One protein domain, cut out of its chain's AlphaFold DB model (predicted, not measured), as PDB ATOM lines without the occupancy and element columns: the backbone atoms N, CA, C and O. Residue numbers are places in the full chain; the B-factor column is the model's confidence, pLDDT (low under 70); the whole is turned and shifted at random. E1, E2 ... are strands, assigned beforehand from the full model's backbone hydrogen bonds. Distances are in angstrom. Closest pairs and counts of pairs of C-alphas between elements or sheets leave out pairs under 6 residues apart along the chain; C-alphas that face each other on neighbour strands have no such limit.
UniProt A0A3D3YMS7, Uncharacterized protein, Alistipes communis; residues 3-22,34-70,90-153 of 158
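Overview. This is residues 3 to 22, 34 to 70 and 90 to 153 of the 158 residues of an uncharacterized protein of Alistipes communis (UniProt A0A3D3YMS7). Look first for two sheets partly face to face: a strongly twisted sheet with the long strand E9 in its middle, E8 on one side of it and E1 and E3 on the other, and a small sheet of E4, E7 and E6. A two-stranded ribbon of E2 and E5 lies toward one end of the long axis, and residues 93 to 106 lead from its tip back to E6. The printed part has 121 residues with nine named strands, E1 to E9 in chain order, and no named helix; the class is all strand, with 53 residues, under half, in named elements. The small sheet has the order E4, E7, E6 and the ribbon E2, E5, both antiparallel, while the branched sheet is mixed. The whole is compact, with a radius of gyration of the C-alphas of 15.5 A and spans of 48 by 34 by 24 A.

Arrangement. Start at E9, residues 143 to 152, whose pairing is staggered. Beside its residues 143 to 148 find E1, residues 13 to 18, antiparallel at 138 degrees, with N 15 and O 146 2.8 A apart, within hydrogen-bond range. On the same side of E9 is E3, residues 49 to 51, parallel at 38 degrees, with N 152 and O 50 at 2.8 A. On the other side is E8, residues 127 to 133, which forms a hairpin with E9 at 148 degrees; N 131 and O 147 are 2.7 A apart. E4, residues 57 to 61, is apart from E8, but only just, the closest C-alphas being 8.1 A apart. Its antiparallel neighbour is E7, residues 116 to 121, with N 58 and O 119 at 2.8 A. E7 forms a hairpin with E6, residues 107 to 111, where N 118 and O 110 are 2.8 A apart. E2, residues 35 to 42, is near E9, and its closest C-alphas to E1 are those of Ile 39 and Val 17, 6.5 A apart. E5, residues 90 to 92, is antiparallel to E2, with N 37 and O 90 at 2.8 A.

Along the chain. Find C-alpha 13 at (-30.990, -16.621, 18.989), where E1 begins; it runs 16.1 A. E2 is 22.2 A long and E8 20.0 A. E9 runs 28.9 A from C-alpha 143 at (-28.646, -28.987, 28.643) to C-alpha 152 at (-45.789, -11.296, 13.462).

Size, cuts and confidence. The two C-alphas farthest apart are those of Asp 6 and Thr 94, at 49.2 A. Residues 23 to 33 and 71 to 89 are not printed, with C-alpha gaps of 9.4 A and 18.0 A. The link from E5 to E6 is long. Confidence is under 70 at residues 18 to 22, 34 to 37, 90 to 102 and 135 to 143; the mean pLDDT of the printed part is 79.5.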
ATOM      1  N   VAL A   3     -34.674 -18.303   6.793       88.25
ATOM      2  CA  VAL A   3     -34.488 -18.008   5.370       88.25
ATOM      3  C   VAL A   3     -35.653 -17.139   4.917       88.25
ATOM      4  O   VAL A   3     -36.810 -17.495   5.137       88.25
ATOM      5  N   TYR A   4     -35.338 -15.994   4.323       83.94
ATOM      6  CA  TYR A   4     -36.323 -15.051   3.810       83.94
ATOM      7  C   TYR A   4     -36.559 -15.275   2.306       83.94
ATOM      8  O   TYR A   4     -35.701 -15.849   1.630       83.94
ATOM      9  N   PRO A   5     -37.702 -14.826   1.753       80.94
ATOM     10  CA  PRO A   5     -38.021 -15.023   0.334       80.94
ATOM     11  C   PRO A   5     -37.031 -14.386  -0.650       80.94
ATOM     12  O   PRO A   5     -36.942 -14.824  -1.789       80.94
ATOM     13  N   ASP A   6     -36.277 -13.376  -0.215       83.56
ATOM     14  CA  ASP A   6     -35.208 -12.733  -0.991       83.56
ATOM     15  C   ASP A   6     -33.893 -13.543  -1.006       83.56
ATOM     16  O   ASP A   6     -32.889 -13.096  -1.555       83.56
ATOM     17  N   GLY A   7     -33.879 -14.728  -0.385       81.69
ATOM     18  CA  GLY A   7     -32.704 -15.587  -0.252       81.69
ATOM     19  C   GLY A   7     -31.759 -15.185   0.882       81.69
ATOM     20  O   GLY A   7     -30.800 -15.909   1.161       81.69
ATOM     21  N   SER A   8     -32.020 -14.074   1.576       87.19
ATOM     22  CA  SER A   8     -31.244 -13.678   2.747       87.19
ATOM     23  C   SER A   8     -31.517 -14.609   3.932       87.19
ATOM     24  O   SER A   8     -32.519 -15.332   3.995       87.19
ATOM     25  N   SER A   9     -30.602 -14.623   4.905       89.00
ATOM     26  CA  SER A   9     -30.767 -15.443   6.104       89.00
ATOM     27  C   SER A   9     -30.311 -14.740   7.375       89.00
ATOM     28  O   SER A   9     -29.375 -13.941   7.370       89.00
ATOM     29  N   LYS A  10     -30.969 -15.066   8.494       92.62
ATOM     30  CA  LYS A  10     -30.635 -14.524   9.820       92.62
ATOM     31  C   LYS A  10     -30.463 -15.640  10.843       92.62
ATOM     32  O   LYS A  10     -31.257 -16.587  10.923       92.62
ATOM     33  N   ARG A  11     -29.403 -15.543  11.653       92.94
ATOM     34  CA  ARG A  11     -29.157 -16.491  12.750       92.94
ATOM     35  C   ARG A  11     -30.243 -16.317  13.810       92.94
ATOM     36  O   ARG A  11     -30.470 -15.202  14.263       92.94
ATOM     37  N   LEU A  12     -30.875 -17.421  14.202       93.12
ATOM     38  CA  LEU A  12     -31.783 -17.427  15.346       93.12
ATOM     39  C   LEU A  12     -30.973 -17.297  16.637       93.12
ATOM     40  O   LEU A  12     -29.855 -17.817  16.718       93.12
ATOM     41  N   GLU A  13     -31.553 -16.647  17.641       90.12
ATOM     42  CA  GLU A  13     -30.990 -16.621  18.989       90.12
ATOM     43  C   GLU A  13     -30.938 -18.035  19.542       90.12
ATOM     44  O   GLU A  13     -31.925 -18.761  19.435       90.12
ATOM     45  N   LYS A  14     -29.814 -18.415  20.149       87.75
ATOM     46  CA  LYS A  14     -29.657 -19.707  20.813       87.75
ATOM     47  C   LYS A  14     -29.538 -19.497  22.310       87.75
ATOM     48  O   LYS A  14     -28.693 -18.728  22.759       87.75
ATOM     49  N   HIS A  15     -30.341 -20.231  23.064       82.56
ATOM     50  CA  HIS A  15     -30.312 -20.236  24.516       82.56
ATOM     51  C   HIS A  15     -30.007 -21.643  25.004       82.56
ATOM     52  O   HIS A  15     -30.697 -22.595  24.637       82.56
ATOM     53  N   THR A  16     -28.989 -21.767  25.847       77.56
ATOM     54  CA  THR A  16     -28.738 -22.994  26.598       77.56
ATOM     55  C   THR A  16     -29.623 -22.962  27.832       77.56
ATOM     56  O   THR A  16     -29.431 -22.121  28.711       77.56
ATOM     57  N   VAL A  17     -30.623 -23.838  27.888       71.38
ATOM     58  CA  VAL A  17     -31.572 -23.889  29.000       71.38
ATOM     59  C   VAL A  17     -31.327 -25.133  29.842       71.38
ATOM     60  O   VAL A  17     -31.214 -26.251  29.338       71.38
ATOM     61  N   GLN A  18     -31.253 -24.924  31.154       60.56
ATOM     62  CA  GLN A  18     -31.316 -26.013  32.117       60.56
ATOM     63  C   GLN A  18     -32.781 -26.377  32.336       60.56
ATOM     64  O   GLN A  18     -33.606 -25.523  32.675       60.56
ATOM     65  N   THR A  19     -33.108 -27.648  32.151       56.72
ATOM     66  CA  THR A  19     -34.435 -28.180  32.436       56.72
ATOM     67  C   THR A  19     -34.618 -28.252  33.950       56.72
ATOM     68  O   THR A  19     -34.054 -29.099  34.635       56.72
ATOM     69  N   ARG A  20     -35.383 -27.312  34.513       52.41
ATOM     70  CA  ARG A  20     -35.723 -27.337  35.942       52.41
ATOM     71  C   ARG A  20     -37.032 -28.097  36.137       52.41
ATOM     72  O   ARG A  20     -38.087 -27.640  35.692       52.41
ATOM     73  N   THR A  21     -36.953 -29.235  36.818       50.19
ATOM     74  CA  THR A  21     -38.109 -29.971  37.344       50.19
ATOM     75  C   THR A  21     -38.407 -29.449  38.747       50.19
ATOM     76  O   THR A  21     -37.555 -29.534  39.626       50.19
ATOM     77  N   GLY A  22     -39.589 -28.876  38.971       46.22
ATOM     78  CA  GLY A  22     -40.033 -28.521  40.325       46.22
ATOM     79  C   GLY A  22     -40.703 -29.709  41.027       46.22
ATOM     80  O   GLY A  22     -41.561 -30.349  40.422       46.22
ATOM     81  N   LYS A  34     -48.248 -33.564  39.553       50.31
ATOM     82  CA  LYS A  34     -47.675 -33.529  38.203       50.31
ATOM     83  C   LYS A  34     -46.457 -32.594  38.192       50.31
ATOM     84  O   LYS A  34     -46.625 -31.376  38.147       50.31
ATOM     85  N   ALA A  35     -45.239 -33.128  38.218       54.59
ATOM     86  CA  ALA A  35     -44.022 -32.325  38.085       54.59
ATOM     87  C   ALA A  35     -43.918 -31.779  36.651       54.59
ATOM     88  O   ALA A  35     -43.787 -32.555  35.707       54.59
ATOM     89  N   LYS A  36     -44.009 -30.454  36.461       58.88
ATOM     90  CA  LYS A  36     -43.881 -29.818  35.136       58.88
ATOM     91  C   LYS A  36     -42.452 -29.318  34.908       58.88
ATOM     92  O   LYS A  36     -41.985 -28.447  35.642       58.88
ATOM     93  N   THR A  37     -41.798 -29.798  33.859       60.53
ATOM     94  CA  THR A  37     -40.507 -29.281  33.388       60.53
ATOM     95  C   THR A  37     -40.745 -28.067  32.498       60.53
ATOM     96  O   THR A  37     -41.515 -28.137  31.537       60.53
ATOM     97  N   LYS A  38     -40.100 -26.937  32.810       71.12
ATOM     98  CA  LYS A  38     -40.282 -25.668  32.084       71.12
ATOM     99  C   LYS A  38     -38.984 -25.201  31.431       71.12
ATOM    100  O   LYS A  38     -37.935 -25.196  32.068       71.12
ATOM    101  N   ILE A  39     -39.094 -24.737  30.192       76.12
ATOM    102  CA  ILE A  39     -38.099 -23.904  29.521       76.12
ATOM    103  C   ILE A  39     -38.397 -22.450  29.877       76.12
ATOM    104  O   ILE A  39     -39.536 -21.995  29.754       76.12
ATOM    105  N   LEU A  40     -37.364 -21.722  30.292       82.50
ATOM    106  CA  LEU A  40     -37.407 -20.283  30.522       82.50
ATOM    107  C   LEU A  40     -36.309 -19.631  29.692       82.50
ATOM    108  O   LEU A  40     -35.149 -20.020  29.786       82.50
ATOM    109  N   ILE A  41     -36.693 -18.638  28.897       84.06
ATOM    110  CA  ILE A  41     -35.778 -17.835  28.091       84.06
ATOM    111  C   ILE A  41     -36.008 -16.366  28.433       84.06
ATOM    112  O   ILE A  41     -37.153 -15.907  28.491       84.06
ATOM    113  N   GLU A  42     -34.923 -15.642  28.688       82.69
ATOM    114  CA  GLU A  42     -34.964 -14.199  28.923       82.69
ATOM    115  C   GLU A  42     -35.299 -13.434  27.638       82.69
ATOM    116  O   GLU A  42     -34.983 -13.871  26.531       82.69
ATOM    117  N   GLY A  43     -35.964 -12.291  27.801       82.75
ATOM    118  CA  GLY A  43     -36.491 -11.503  26.692       82.75
ATOM    119  C   GLY A  43     -37.958 -11.821  26.409       82.75
ATOM    120  O   GLY A  43     -38.394 -12.973  26.417       82.75
ATOM    121  N   ALA A  44     -38.744 -10.765  26.196       84.12
ATOM    122  CA  ALA A  44     -40.173 -10.882  25.916       84.12
ATOM    123  C   ALA A  44     -40.462 -11.322  24.469       84.12
ATOM    124  O   ALA A  44     -41.517 -11.899  24.217       84.12
ATOM    125  N   ARG A  45     -39.538 -11.048  23.536       90.31
ATOM    126  CA  ARG A  45     -39.665 -11.329  22.098       90.31
ATOM    127  C   ARG A  45     -38.335 -11.794  21.510       90.31
ATOM    128  O   ARG A  45     -37.287 -11.340  21.960       90.31
ATOM    129  N   ALA A  46     -38.390 -12.650  20.491       91.25
ATOM    130  CA  ALA A  46     -37.227 -13.007  19.676       91.25
ATOM    131  C   ALA A  46     -36.773 -11.844  18.774       91.25
ATOM    132  O   ALA A  46     -37.615 -11.168  18.175       91.25
ATOM    133  N   ASN A  47     -35.460 -11.690  18.565       91.38
ATOM    134  CA  ASN A  47     -34.889 -10.733  17.602       91.38
ATOM    135  C   ASN A  47     -35.082 -11.135  16.131       91.38
ATOM    136  O   ASN A  47     -34.933 -10.303  15.227       91.38
ATOM    137  N   VAL A  48     -35.320 -12.420  15.851       94.19
ATOM    138  CA  VAL A  48     -35.663 -12.882  14.501       94.19
ATOM    139  C   VAL A  48     -37.163 -13.015  14.405       94.19
ATOM    140  O   VAL A  48     -37.776 -13.769  15.163       94.19
ATOM    141  N   ARG A  49     -37.728 -12.270  13.461       93.81
ATOM    142  CA  ARG A  49     -39.160 -12.177  13.246       93.81
ATOM    143  C   ARG A  49     -39.485 -12.453  11.788       93.81
ATOM    144  O   ARG A  49     -38.750 -12.010  10.902       93.81
ATOM    145  N   PHE A  50     -40.551 -13.212  11.576       94.00
ATOM    146  CA  PHE A  50     -41.116 -13.504  10.266       94.00
ATOM    147  C   PHE A  50     -42.503 -12.881  10.143       94.00
ATOM    148  O   PHE A  50     -43.209 -12.743  11.139       94.00
ATOM    149  N   ASP A  51     -42.877 -12.541   8.917       92.06
ATOM    150  CA  ASP A  51     -44.221 -12.100   8.551       92.06
ATOM    151  C   ASP A  51     -45.078 -13.332   8.231       92.06
ATOM    152  O   ASP A  51     -44.677 -14.163   7.410       92.06
ATOM    153  N   ASN A  52     -46.238 -13.466   8.880       92.62
ATOM    154  CA  ASN A  52     -47.144 -14.588   8.648       92.62
ATOM    155  C   ASN A  52     -47.754 -14.622   7.240       92.62
ATOM    156  O   ASN A  52     -48.233 -15.677   6.831       92.62
ATOM    157  N   ALA A  53     -47.710 -13.513   6.495       89.88
ATOM    158  CA  ALA A  53     -48.198 -13.429   5.122       89.88
ATOM    159  C   ALA A  53     -47.257 -14.088   4.100       89.88
ATOM    160  O   ALA A  53     -47.583 -14.149   2.913       89.88
ATOM    161  N   ARG A  54     -46.077 -14.561   4.527       88.69
ATOM    162  CA  ARG A  54     -45.087 -15.194   3.651       88.69
ATOM    163  C   ARG A  54     -44.761 -16.609   4.125       88.69
ATOM    164  O   ARG A  54     -44.778 -16.859   5.330       88.69
ATOM    165  N   PRO A  55     -44.394 -17.526   3.211       89.69
ATOM    166  CA  PRO A  55     -43.855 -18.822   3.598       89.69
ATOM    167  C   PRO A  55     -42.633 -18.651   4.504       89.69
ATOM    168  O   PRO A  55     -41.720 -17.882   4.194       89.69
ATOM    169  N   ILE A  56     -42.615 -19.380   5.617       93.69
ATOM    170  CA  ILE A  56     -41.527 -19.327   6.589       93.69
ATOM    171  C   ILE A  56     -40.683 -20.581   6.439       93.69
ATOM    172  O   ILE A  56     -41.176 -21.699   6.601       93.69
ATOM    173  N   ALA A  57     -39.394 -20.377   6.178       94.62
ATOM    174  CA  ALA A  57     -38.435 -21.453   6.039       94.62
ATOM    175  C   ALA A  57     -37.263 -21.327   7.013       94.62
ATOM    176  O   ALA A  57     -36.798 -20.236   7.362       94.62
ATOM    177  N   LEU A  58     -36.762 -22.480   7.449       95.88
ATOM    178  CA  LEU A  58     -35.711 -22.601   8.447       95.88
ATOM    179  C   LEU A  58     -34.662 -23.613   7.989       95.88
ATOM    180  O   LEU A  58     -34.988 -24.727   7.599       95.88
ATOM    181  N   VAL A  59     -33.382 -23.268   8.125       95.19
ATOM    182  CA  VAL A  59     -32.288 -24.245   8.012       95.19
ATOM    183  C   VAL A  59     -31.843 -24.654   9.407       95.19
ATOM    184  O   VAL A  59     -31.343 -23.824  10.180       95.19
ATOM    185  N   VAL A  60     -32.022 -25.929   9.735       93.44
ATOM    186  CA  VAL A  60     -31.690 -26.507  11.040       93.44
ATOM    187  C   VAL A  60     -30.456 -27.385  10.895       93.44
ATOM    188  O   VAL A  60     -30.456 -28.335  10.119       93.44
ATOM    189  N   ARG A  61     -29.400 -27.057  11.647       91.19
ATOM    190  CA  ARG A  61     -28.147 -27.821  11.644       91.19
ATOM    191  C   ARG A  61     -28.244 -29.008  12.596       91.19
ATOM    192  O   ARG A  61     -28.695 -28.848  13.728       91.19
ATOM    193  N   VAL A  62     -27.761 -30.151  12.132       88.31
ATOM    194  CA  VAL A  62     -27.716 -31.441  12.832       88.31
ATOM    195  C   VAL A  62     -26.308 -32.034  12.704       88.31
ATOM    196  O   VAL A  62     -25.479 -31.487  11.977       88.31
ATOM    197  N   LYS A  63     -26.004 -33.113  13.435       84.50
ATOM    198  CA  LYS A  63     -24.713 -33.816  13.302       84.50
ATOM    199  C   LYS A  63     -24.598 -34.464  11.919       84.50
ATOM    200  O   LYS A  63     -23.639 -34.216  11.198       84.50
ATOM    201  N   ASP A  64     -25.625 -35.221  11.569       85.69
ATOM    202  CA  ASP A  64     -25.861 -35.862  10.285       85.69
ATOM    203  C   ASP A  64     -27.367 -35.805   9.998       85.69
ATOM    204  O   ASP A  64     -28.172 -35.607  10.914       85.69
ATOM    205  N   ASN A  65     -27.749 -35.926   8.729       88.12
ATOM    206  CA  ASN A  65     -29.150 -35.918   8.316       88.12
ATOM    207  C   ASN A  65     -29.685 -37.317   7.952       88.12
ATOM    208  O   ASN A  65     -30.483 -37.464   7.018       88.12
ATOM    209  N   ALA A  66     -29.225 -38.354   8.665       87.25
ATOM    210  CA  ALA A  66     -29.698 -39.723   8.471       87.25
ATOM    211  C   ALA A  66     -31.038 -39.992   9.170       87.25
ATOM    212  O   ALA A  66     -31.847 -40.761   8.652       87.25
ATOM    213  N   ALA A  67     -31.281 -39.354  10.318       86.19
ATOM    214  CA  ALA A  67     -32.521 -39.508  11.069       86.19
ATOM    215  C   ALA A  67     -33.726 -38.887  10.342       86.19
ATOM    216  O   ALA A  67     -33.595 -38.052   9.443       86.19
ATOM    217  N   ASP A  68     -34.928 -39.268  10.753       88.12
ATOM    218  CA  ASP A  68     -36.127 -38.571  10.309       88.12
ATOM    219  C   ASP A  68     -36.207 -37.177  10.979       88.12
ATOM    220  O   ASP A  68     -36.094 -37.094  12.208       88.12
ATOM    221  N   PRO A  69     -36.394 -36.072  10.230       89.12
ATOM    222  CA  PRO A  69     -36.411 -34.724  10.798       89.12
ATOM    223  C   PRO A  69     -37.533 -34.496  11.818       89.12
ATOM    224  O   PRO A  69     -37.324 -33.730  12.759       89.12
ATOM    225  N   MET A  70     -38.687 -35.161  11.683       87.94
ATOM    226  CA  MET A  70     -39.793 -35.028  12.639       87.94
ATOM    227  C   MET A  70     -39.463 -35.704  13.976       87.94
ATOM    228  O   MET A  70     -39.914 -35.258  15.029       87.94
ATOM    229  N   ALA A  90     -42.443 -31.074  29.640       58.59
ATOM    230  CA  ALA A  90     -42.906 -32.353  30.163       58.59
ATOM    231  C   ALA A  90     -43.764 -32.129  31.411       58.59
ATOM    232  O   ALA A  90     -43.536 -31.175  32.156       58.59
ATOM    233  N   ALA A  91     -44.723 -33.018  31.658       47.81
ATOM    234  CA  ALA A  91     -45.440 -33.126  32.923       47.81
ATOM    235  C   ALA A  91     -45.399 -34.593  33.379       47.81
ATOM    236  O   ALA A  91     -45.998 -35.450  32.736       47.81
ATOM    237  N   ALA A  92     -44.675 -34.898  34.455       45.12
ATOM    238  CA  ALA A  92     -44.585 -36.242  35.015       45.12
ATOM    239  C   ALA A  92     -45.638 -36.428  36.113       45.12
ATOM    240  O   ALA A  92     -45.601 -35.727  37.121       45.12
ATOM    241  N   GLY A  93     -46.569 -37.365  35.920       40.38
ATOM    242  CA  GLY A  93     -47.543 -37.777  36.930       40.38
ATOM    243  C   GLY A  93     -48.580 -38.742  36.353       40.38
ATOM    244  O   GLY A  93     -49.400 -38.325  35.538       40.38
ATOM    245  N   THR A  94     -48.519 -39.994  36.828       33.56
ATOM    246  CA  THR A  94     -49.433 -41.134  36.589       33.56
ATOM    247  C   THR A  94     -49.236 -41.910  35.276       33.56
ATOM    248  O   THR A  94     -49.961 -41.679  34.322       33.56
ATOM    249  N   PHE A  95     -48.276 -42.853  35.247       39.12
ATOM    250  CA  PHE A  95     -48.074 -43.972  34.283       39.12
ATOM    251  C   PHE A  95     -48.152 -43.708  32.761       39.12
ATOM    252  O   PHE A  95     -47.894 -44.611  31.975       39.12
ATOM    253  N   HIS A  96     -48.413 -42.478  32.337       40.00
ATOM    254  CA  HIS A  96     -48.431 -41.993  30.968       40.00
ATOM    255  C   HIS A  96     -47.909 -40.555  30.999       40.00
ATOM    256  O   HIS A  96     -48.473 -39.681  31.660       40.00
ATOM    257  N   VAL A  97     -46.806 -40.292  30.297       42.28
ATOM    258  CA  VAL A  97     -46.323 -38.926  30.071       42.28
ATOM    259  C   VAL A  97     -47.276 -38.268  29.074       42.28
ATOM    260  O   VAL A  97     -47.102 -38.386  27.865       42.28
ATOM    261  N   THR A  98     -48.320 -37.589  29.548       41.59
ATOM    262  CA  THR A  98     -49.169 -36.778  28.665       41.59
ATOM    263  C   THR A  98     -48.473 -35.442  28.405       41.59
ATOM    264  O   THR A  98     -48.562 -34.519  29.215       41.59
ATOM    265  N   SER A  99     -47.769 -35.329  27.278       46.16
ATOM    266  CA  SER A  99     -47.164 -34.084  26.775       46.16
ATOM    267  C   SER A  99     -48.218 -33.125  26.179       46.16
ATOM    268  O   SER A  99     -48.043 -32.616  25.078       46.16
ATOM    269  N   ASN A 100     -49.341 -32.897  26.867       46.19
ATOM    270  CA  ASN A 100     -50.557 -32.331  26.255       46.19
ATOM    271  C   ASN A 100     -50.779 -30.817  26.443       46.19
ATOM    272  O   ASN A 100     -51.883 -30.343  26.214       46.19
ATOM    273  N   ASP A 101     -49.753 -30.051  26.828       50.44
ATOM    274  CA  ASP A 101     -49.850 -28.578  26.941       50.44
ATOM    275  C   ASP A 101     -48.937 -27.824  25.938       50.44
ATOM    276  O   ASP A 101     -48.818 -26.598  26.030       50.44
ATOM    277  N   MET A 102     -48.236 -28.519  25.027       61.19
ATOM    278  CA  MET A 102     -47.400 -27.875  23.999       61.19
ATOM    279  C   MET A 102     -48.118 -27.813  22.659       61.19
ATOM    280  O   MET A 102     -48.287 -28.837  22.001       61.19
ATOM    281  N   ASP A 103     -48.435 -26.594  22.228       75.00
ATOM    282  CA  ASP A 103     -48.806 -26.318  20.842       75.00
ATOM    283  C   ASP A 103     -47.549 -26.459  19.975       75.00
ATOM    284  O   ASP A 103     -46.696 -25.561  19.929       75.00
ATOM    285  N   TYR A 104     -47.397 -27.619  19.340       85.38
ATOM    286  CA  TYR A 104     -46.366 -27.838  18.335       85.38
ATOM    287  C   TYR A 104     -46.808 -27.268  16.997       85.38
ATOM    288  O   TYR A 104     -47.969 -27.383  16.614       85.38
ATOM    289  N   LEU A 105     -45.857 -26.678  16.283       89.88
ATOM    290  CA  LEU A 105     -46.080 -26.213  14.928       89.88
ATOM    291  C   LEU A 105     -45.654 -27.303  13.948       89.88
ATOM    292  O   LEU A 105     -44.527 -27.803  14.036       89.88
ATOM    293  N   SER A 106     -46.554 -27.676  13.042       91.12
ATOM    294  CA  SER A 106     -46.254 -28.641  11.992       91.12
ATOM    295  C   SER A 106     -45.347 -28.021  10.926       91.12
ATOM    296  O   SER A 106     -45.329 -26.805  10.697       91.12
ATOM    297  N   PHE A 107     -44.527 -28.869  10.320       94.56
ATOM    298  CA  PHE A 107     -43.616 -28.479   9.262       94.56
ATOM    299  C   PHE A 107     -43.352 -29.659   8.334       94.56
ATOM    300  O   PHE A 107     -43.290 -30.816   8.758       94.56
ATOM    301  N   SER A 108     -43.061 -29.337   7.082       95.00
ATOM    302  CA  SER A 108     -42.418 -30.240   6.136       95.00
ATOM    303  C   SER A 108     -40.905 -30.024   6.151       95.00
ATOM    304  O   SER A 108     -40.412 -28.927   6.424       95.00
ATOM    305  N   ALA A 109     -40.134 -31.079   5.884       95.44
ATOM    306  CA  ALA A 109     -38.678 -31.013   5.917       95.44
ATOM    307  C   ALA A 109     -38.033 -31.833   4.803       95.44
ATOM    308  O   ALA A 109     -38.510 -32.902   4.429       95.44
ATOM    309  N   ARG A 110     -36.892 -31.347   4.312       94.50
ATOM    310  CA  ARG A 110     -36.027 -32.065   3.369       94.50
ATOM    311  C   ARG A 110     -34.565 -31.944   3.765       94.50
ATOM    312  O   ARG A 110     -34.173 -30.991   4.441       94.50
ATOM    313  N   LYS A 111     -33.741 -32.895   3.321       94.75
ATOM    314  CA  LYS A 111     -32.287 -32.831   3.507       94.75
ATOM    315  C   LYS A 111     -31.724 -31.577   2.841       94.75
ATOM    316  O   LYS A 111     -32.153 -31.192   1.754       94.75
ATOM    317  N   TYR A 112     -30.769 -30.944   3.509       93.56
ATOM    318  CA  TYR A 112     -30.087 -29.755   3.022       93.56
ATOM    319  C   TYR A 112     -28.588 -29.886   3.289       93.56
ATOM    320  O   TYR A 112     -28.132 -29.754   4.424       93.56
ATOM    321  N   GLY A 113     -27.822 -30.197   2.242       92.38
ATOM    322  CA  GLY A 113     -26.428 -30.623   2.392       92.38
ATOM    323  C   GLY A 113     -26.312 -31.921   3.201       92.38
ATOM    324  O   GLY A 113     -27.223 -32.745   3.191       92.38
ATOM    325  N   GLU A 114     -25.201 -32.094   3.918       90.56
ATOM    326  CA  GLU A 114     -24.901 -33.325   4.677       90.56
ATOM    327  C   GLU A 114     -25.292 -33.251   6.163       90.56
ATOM    328  O   GLU A 114     -25.512 -34.265   6.819       90.56
ATOM    329  N   SER A 115     -25.393 -32.039   6.714       91.38
ATOM    330  CA  SER A 115     -25.540 -31.801   8.161       91.38
ATOM    331  C   SER A 115     -26.647 -30.802   8.485       91.38
ATOM    332  O   SER A 115     -26.589 -30.058   9.468       91.38
ATOM    333  N   SER A 116     -27.666 -30.704   7.633       93.00
ATOM    334  CA  SER A 116     -28.814 -29.831   7.874       93.00
ATOM    335  C   SER A 116     -30.096 -30.354   7.231       93.00
ATOM    336  O   SER A 116     -30.077 -31.174   6.308       93.00
ATOM    337  N   TYR A 117     -31.211 -29.824   7.723       95.44
ATOM    338  CA  TYR A 117     -32.521 -29.915   7.093       95.44
ATOM    339  C   TYR A 117     -33.021 -28.520   6.735       95.44
ATOM    340  O   TYR A 117     -32.763 -27.551   7.455       95.44
ATOM    341  N   TYR A 118     -33.753 -28.441   5.632       95.62
ATOM    342  CA  TYR A 118     -34.552 -27.288   5.248       95.62
ATOM    343  C   TYR A 118     -36.001 -27.578   5.624       95.62
ATOM    344  O   TYR A 118     -36.582 -28.535   5.111       95.62
ATOM    345  N   LEU A 119     -36.544 -26.789   6.543       96.06
ATOM    346  CA  LEU A 119     -37.895 -26.916   7.073       96.06
ATOM    347  C   LEU A 119     -38.759 -25.794   6.509       96.06
ATOM    348  O   LEU A 119     -38.308 -24.650   6.458       96.06
ATOM    349  N   THR A 120     -40.001 -26.115   6.172       95.62
ATOM    350  CA  THR A 120     -41.041 -25.156   5.796       95.62
ATOM    351  C   THR A 120     -42.200 -25.329   6.763       95.62
ATOM    352  O   THR A 120     -42.681 -26.446   6.935       95.62
ATOM    353  N   LEU A 121     -42.618 -24.247   7.420       93.94
ATOM    354  CA  LEU A 121     -43.769 -24.294   8.325       93.94
ATOM    355  C   LEU A 121     -45.048 -24.463   7.503       93.94
ATOM    356  O   LEU A 121     -45.228 -23.743   6.519       93.94
ATOM    357  N   ASP A 122     -45.917 -25.391   7.904       92.38
ATOM    358  CA  ASP A 122     -47.182 -25.615   7.187       92.38
ATOM    359  C   ASP A 122     -48.189 -24.501   7.505       92.38
ATOM    360  O   ASP A 122     -48.963 -24.076   6.652       92.38
ATOM    361  N   GLU A 123     -48.122 -23.988   8.735       90.00
ATOM    362  CA  GLU A 123     -48.916 -22.871   9.228       90.00
ATOM    363  C   GLU A 123     -48.021 -21.834   9.915       90.00
ATOM    364  O   GLU A 123     -46.973 -22.150  10.485       90.00
ATOM    365  N   SER A 124     -48.448 -20.571   9.900       92.00
ATOM    366  CA  SER A 124     -47.703 -19.435  10.455       92.00
ATOM    367  C   SER A 124     -48.527 -18.613  11.466       92.00
ATOM    368  O   SER A 124     -48.677 -17.398  11.311       92.00
ATOM    369  N   PRO A 125     -49.079 -19.214  12.541       92.94
ATOM    370  CA  PRO A 125     -49.830 -18.457  13.533       92.94
ATOM    371  C   PRO A 125     -48.940 -17.431  14.246       92.94
ATOM    372  O   PRO A 125     -47.776 -17.684  14.559       92.94
ATOM    373  N   VAL A 126     -49.500 -16.265  14.563       93.75
ATOM    374  CA  VAL A 126     -48.780 -15.192  15.267       93.75
ATOM    375  C   VAL A 126     -48.345 -15.659  16.659       93.75
ATOM    376  O   VAL A 126     -49.137 -16.222  17.425       93.75
ATOM    377  N   GLY A 127     -47.084 -15.420  17.024       92.94
ATOM    378  CA  GLY A 127     -46.576 -15.822  18.334       92.94
ATOM    379  C   GLY A 127     -45.058 -15.836  18.489       92.94
ATOM    380  O   GLY A 127     -44.306 -15.365  17.636       92.94
ATOM    381  N   GLU A 128     -44.625 -16.395  19.619       93.38
ATOM    382  CA  GLU A 128     -43.228 -16.689  19.942       93.38
ATOM    383  C   GLU A 128     -43.007 -18.197  19.877       93.38
ATOM    384  O   GLU A 128     -43.831 -18.962  20.383       93.38
ATOM    385  N   TYR A 129     -41.886 -18.620  19.302       92.88
ATOM    386  CA  TYR A 129     -41.598 -20.025  19.045       92.88
ATOM    387  C   TYR A 129     -40.175 -20.396  19.452       92.88
ATOM    388  O   TYR A 129     -39.227 -19.613  19.328       92.88
ATOM    389  N   GLY A 130     -40.040 -21.627  19.937       91.62
ATOM    390  CA  GLY A 130     -38.773 -22.280  20.223       91.62
ATOM    391  C   GLY A 130     -38.575 -23.489  19.317       91.62
ATOM    392  O   GLY A 130     -39.529 -24.179  18.969       91.62
ATOM    393  N   ILE A 131     -37.324 -23.745  18.951       91.69
ATOM    394  CA  ILE A 131     -36.886 -24.908  18.185       91.69
ATOM    395  C   ILE A 131     -35.864 -25.660  19.019       91.69
ATOM    396  O   ILE A 131     -34.853 -25.083  19.430       91.69
ATOM    397  N   THR A 132     -36.093 -26.951  19.212       88.38
ATOM    398  CA  THR A 132     -35.103 -27.871  19.777       88.38
ATOM    399  C   THR A 132     -34.735 -28.929  18.758       88.38
ATOM    400  O   THR A 132     -35.589 -29.383  17.996       88.38
ATOM    401  N   VAL A 133     -33.471 -29.334  18.788       87.12
ATOM    402  CA  VAL A 133     -32.941 -30.453  18.014       87.12
ATOM    403  C   VAL A 133     -32.425 -31.468  19.019       87.12
ATOM    404  O   VAL A 133     -31.473 -31.165  19.730       87.12
ATOM    405  N   SER A 134     -33.068 -32.627  19.114       79.00
ATOM    406  CA  SER A 134     -32.587 -33.731  19.945       79.00
ATOM    407  C   SER A 134     -31.638 -34.596  19.136       79.00
ATOM    408  O   SER A 134     -31.985 -35.012  18.031       79.00
ATOM    409  N   ASN A 135     -30.466 -34.908  19.683       67.75
ATOM    410  CA  ASN A 135     -29.596 -35.909  19.087       67.75
ATOM    411  C   ASN A 135     -29.857 -37.272  19.752       67.75
ATOM    412  O   ASN A 135     -29.406 -37.480  20.878       67.75
ATOM    413  N   PRO A 136     -30.550 -38.216  19.087       58.69
ATOM    414  CA  PRO A 136     -30.880 -39.514  19.683       58.69
ATOM    415  C   PRO A 136     -29.639 -40.343  20.050       58.69
ATOM    416  O   PRO A 136     -29.722 -41.222  20.898       58.69
ATOM    417  N   ASN A 137     -28.479 -40.034  19.459       56.91
ATOM    418  CA  ASN A 137     -27.217 -40.724  19.722       56.91
ATOM    419  C   ASN A 137     -26.396 -40.095  20.863       56.91
ATOM    420  O   ASN A 137     -25.296 -40.568  21.146       56.91
ATOM    421  N   ASN A 138     -26.868 -39.008  21.484       55.94
ATOM    422  CA  ASN A 138     -26.125 -38.285  22.515       55.94
ATOM    423  C   ASN A 138     -26.769 -38.510  23.891       55.94
ATOM    424  O   ASN A 138     -27.763 -37.882  24.241       55.94
ATOM    425  N   ILE A 139     -26.191 -39.429  24.665       52.66
ATOM    426  CA  ILE A 139     -26.741 -39.927  25.940       52.66
ATOM    427  C   ILE A 139     -26.623 -38.878  27.074       52.66
ATOM    428  O   ILE A 139     -27.243 -39.027  28.124       52.66
ATOM    429  N   ASP A 140     -25.898 -37.773  26.854       49.66
ATOM    430  CA  ASP A 140     -25.469 -36.840  27.912       49.66
ATOM    431  C   ASP A 140     -26.038 -35.404  27.812       49.66
ATOM    432  O   ASP A 140     -25.504 -34.465  28.411       49.66
ATOM    433  N   GLU A 141     -27.139 -35.182  27.084       52.62
ATOM    434  CA  GLU A 141     -27.742 -33.841  26.945       52.62
ATOM    435  C   GLU A 141     -28.489 -33.388  28.218       52.62
ATOM    436  O   GLU A 141     -29.712 -33.284  28.266       52.62
ATOM    437  N   LYS A 142     -27.736 -33.041  29.272       53.34
ATOM    438  CA  LYS A 142     -28.260 -32.358  30.474       53.34
ATOM    439  C   LYS A 142     -28.693 -30.912  30.198       53.34
ATOM    440  O   LYS A 142     -29.364 -30.300  31.028       53.34
ATOM    441  N   MET A 143     -28.300 -30.347  29.055       60.34
ATOM    442  CA  MET A 143     -28.646 -28.987  28.643       60.34
ATOM    443  C   MET A 143     -29.345 -29.003  27.290       60.34
ATOM    444  O   MET A 143     -28.819 -29.538  26.319       60.34
ATOM    445  N   VAL A 144     -30.515 -28.371  27.222       73.75
ATOM    446  CA  VAL A 144     -31.288 -28.252  25.985       73.75
ATOM    447  C   VAL A 144     -30.903 -26.942  25.307       73.75
ATOM    448  O   VAL A 144     -30.918 -25.885  25.936       73.75
ATOM    449  N   ILE A 145     -30.561 -26.984  24.021       81.00
ATOM    450  CA  ILE A 145     -30.364 -25.767  23.228       81.00
ATOM    451  C   ILE A 145     -31.685 -25.421  22.552       81.00
ATOM    452  O   ILE A 145     -32.213 -26.204  21.763       81.00
ATOM    453  N   VAL A 146     -32.190 -24.222  22.825       87.62
ATOM    454  CA  VAL A 146     -33.404 -23.694  22.203       87.62
ATOM    455  C   VAL A 146     -33.021 -22.557  21.275       87.62
ATOM    456  O   VAL A 146     -32.464 -21.551  21.713       87.62
ATOM    457  N   SER A 147     -33.328 -22.710  19.989       92.12
ATOM    458  CA  SER A 147     -33.279 -21.592  19.044       92.12
ATOM    459  C   SER A 147     -34.631 -20.892  19.012       92.12
ATOM    460  O   SER A 147     -35.642 -21.584  18.995       92.12
ATOM    461  N   THR A 148     -34.690 -19.562  18.989       93.81
ATOM    462  CA  THR A 148     -35.981 -18.854  19.046       93.81
ATOM    463  C   THR A 148     -36.231 -17.942  17.856       93.81
ATOM    464  O   THR A 148     -35.309 -17.398  17.245       93.81
ATOM    465  N   PHE A 149     -37.511 -17.784  17.536       95.75
ATOM    466  CA  PHE A 149     -38.017 -16.846  16.546       95.75
ATOM    467  C   PHE A 149     -39.438 -16.431  16.926       95.75
ATOM    468  O   PHE A 149     -40.072 -17.060  17.772       95.75
ATOM    469  N   GLY A 150     -39.950 -15.385  16.294       94.88
ATOM    470  CA  GLY A 150     -41.366 -15.068  16.376       94.88
ATOM    471  C   GLY A 150     -41.984 -14.856  15.009       94.88
ATOM    472  O   GLY A 150     -41.291 -14.610  14.022       94.88
ATOM    473  N   ILE A 151     -43.301 -14.975  14.973       95.06
ATOM    474  CA  ILE A 151     -44.125 -14.711  13.804       95.06
ATOM    475  C   ILE A 151     -45.010 -13.522  14.156       95.06
ATOM    476  O   ILE A 151     -45.739 -13.571  15.149       95.06
ATOM    477  N   ASP A 152     -44.902 -12.449  13.384       93.94
ATOM    478  CA  ASP A 152     -45.789 -11.296  13.462       93.94
ATOM    479  C   ASP A 152     -46.923 -11.445  12.459       93.94
ATOM    480  O   ASP A 152     -46.737 -11.949  11.352       93.94
ATOM    481  N   GLY A 153     -48.109 -11.003  12.867       87.44
ATOM    482  CA  GLY A 153     -49.200 -10.789  11.934       87.44
ATOM    483  C   GLY A 153     -48.999  -9.458  11.236       87.44
ATOM    484  O   GLY A 153     -48.580  -8.496  11.889       87.44
TER     485      GLY A 153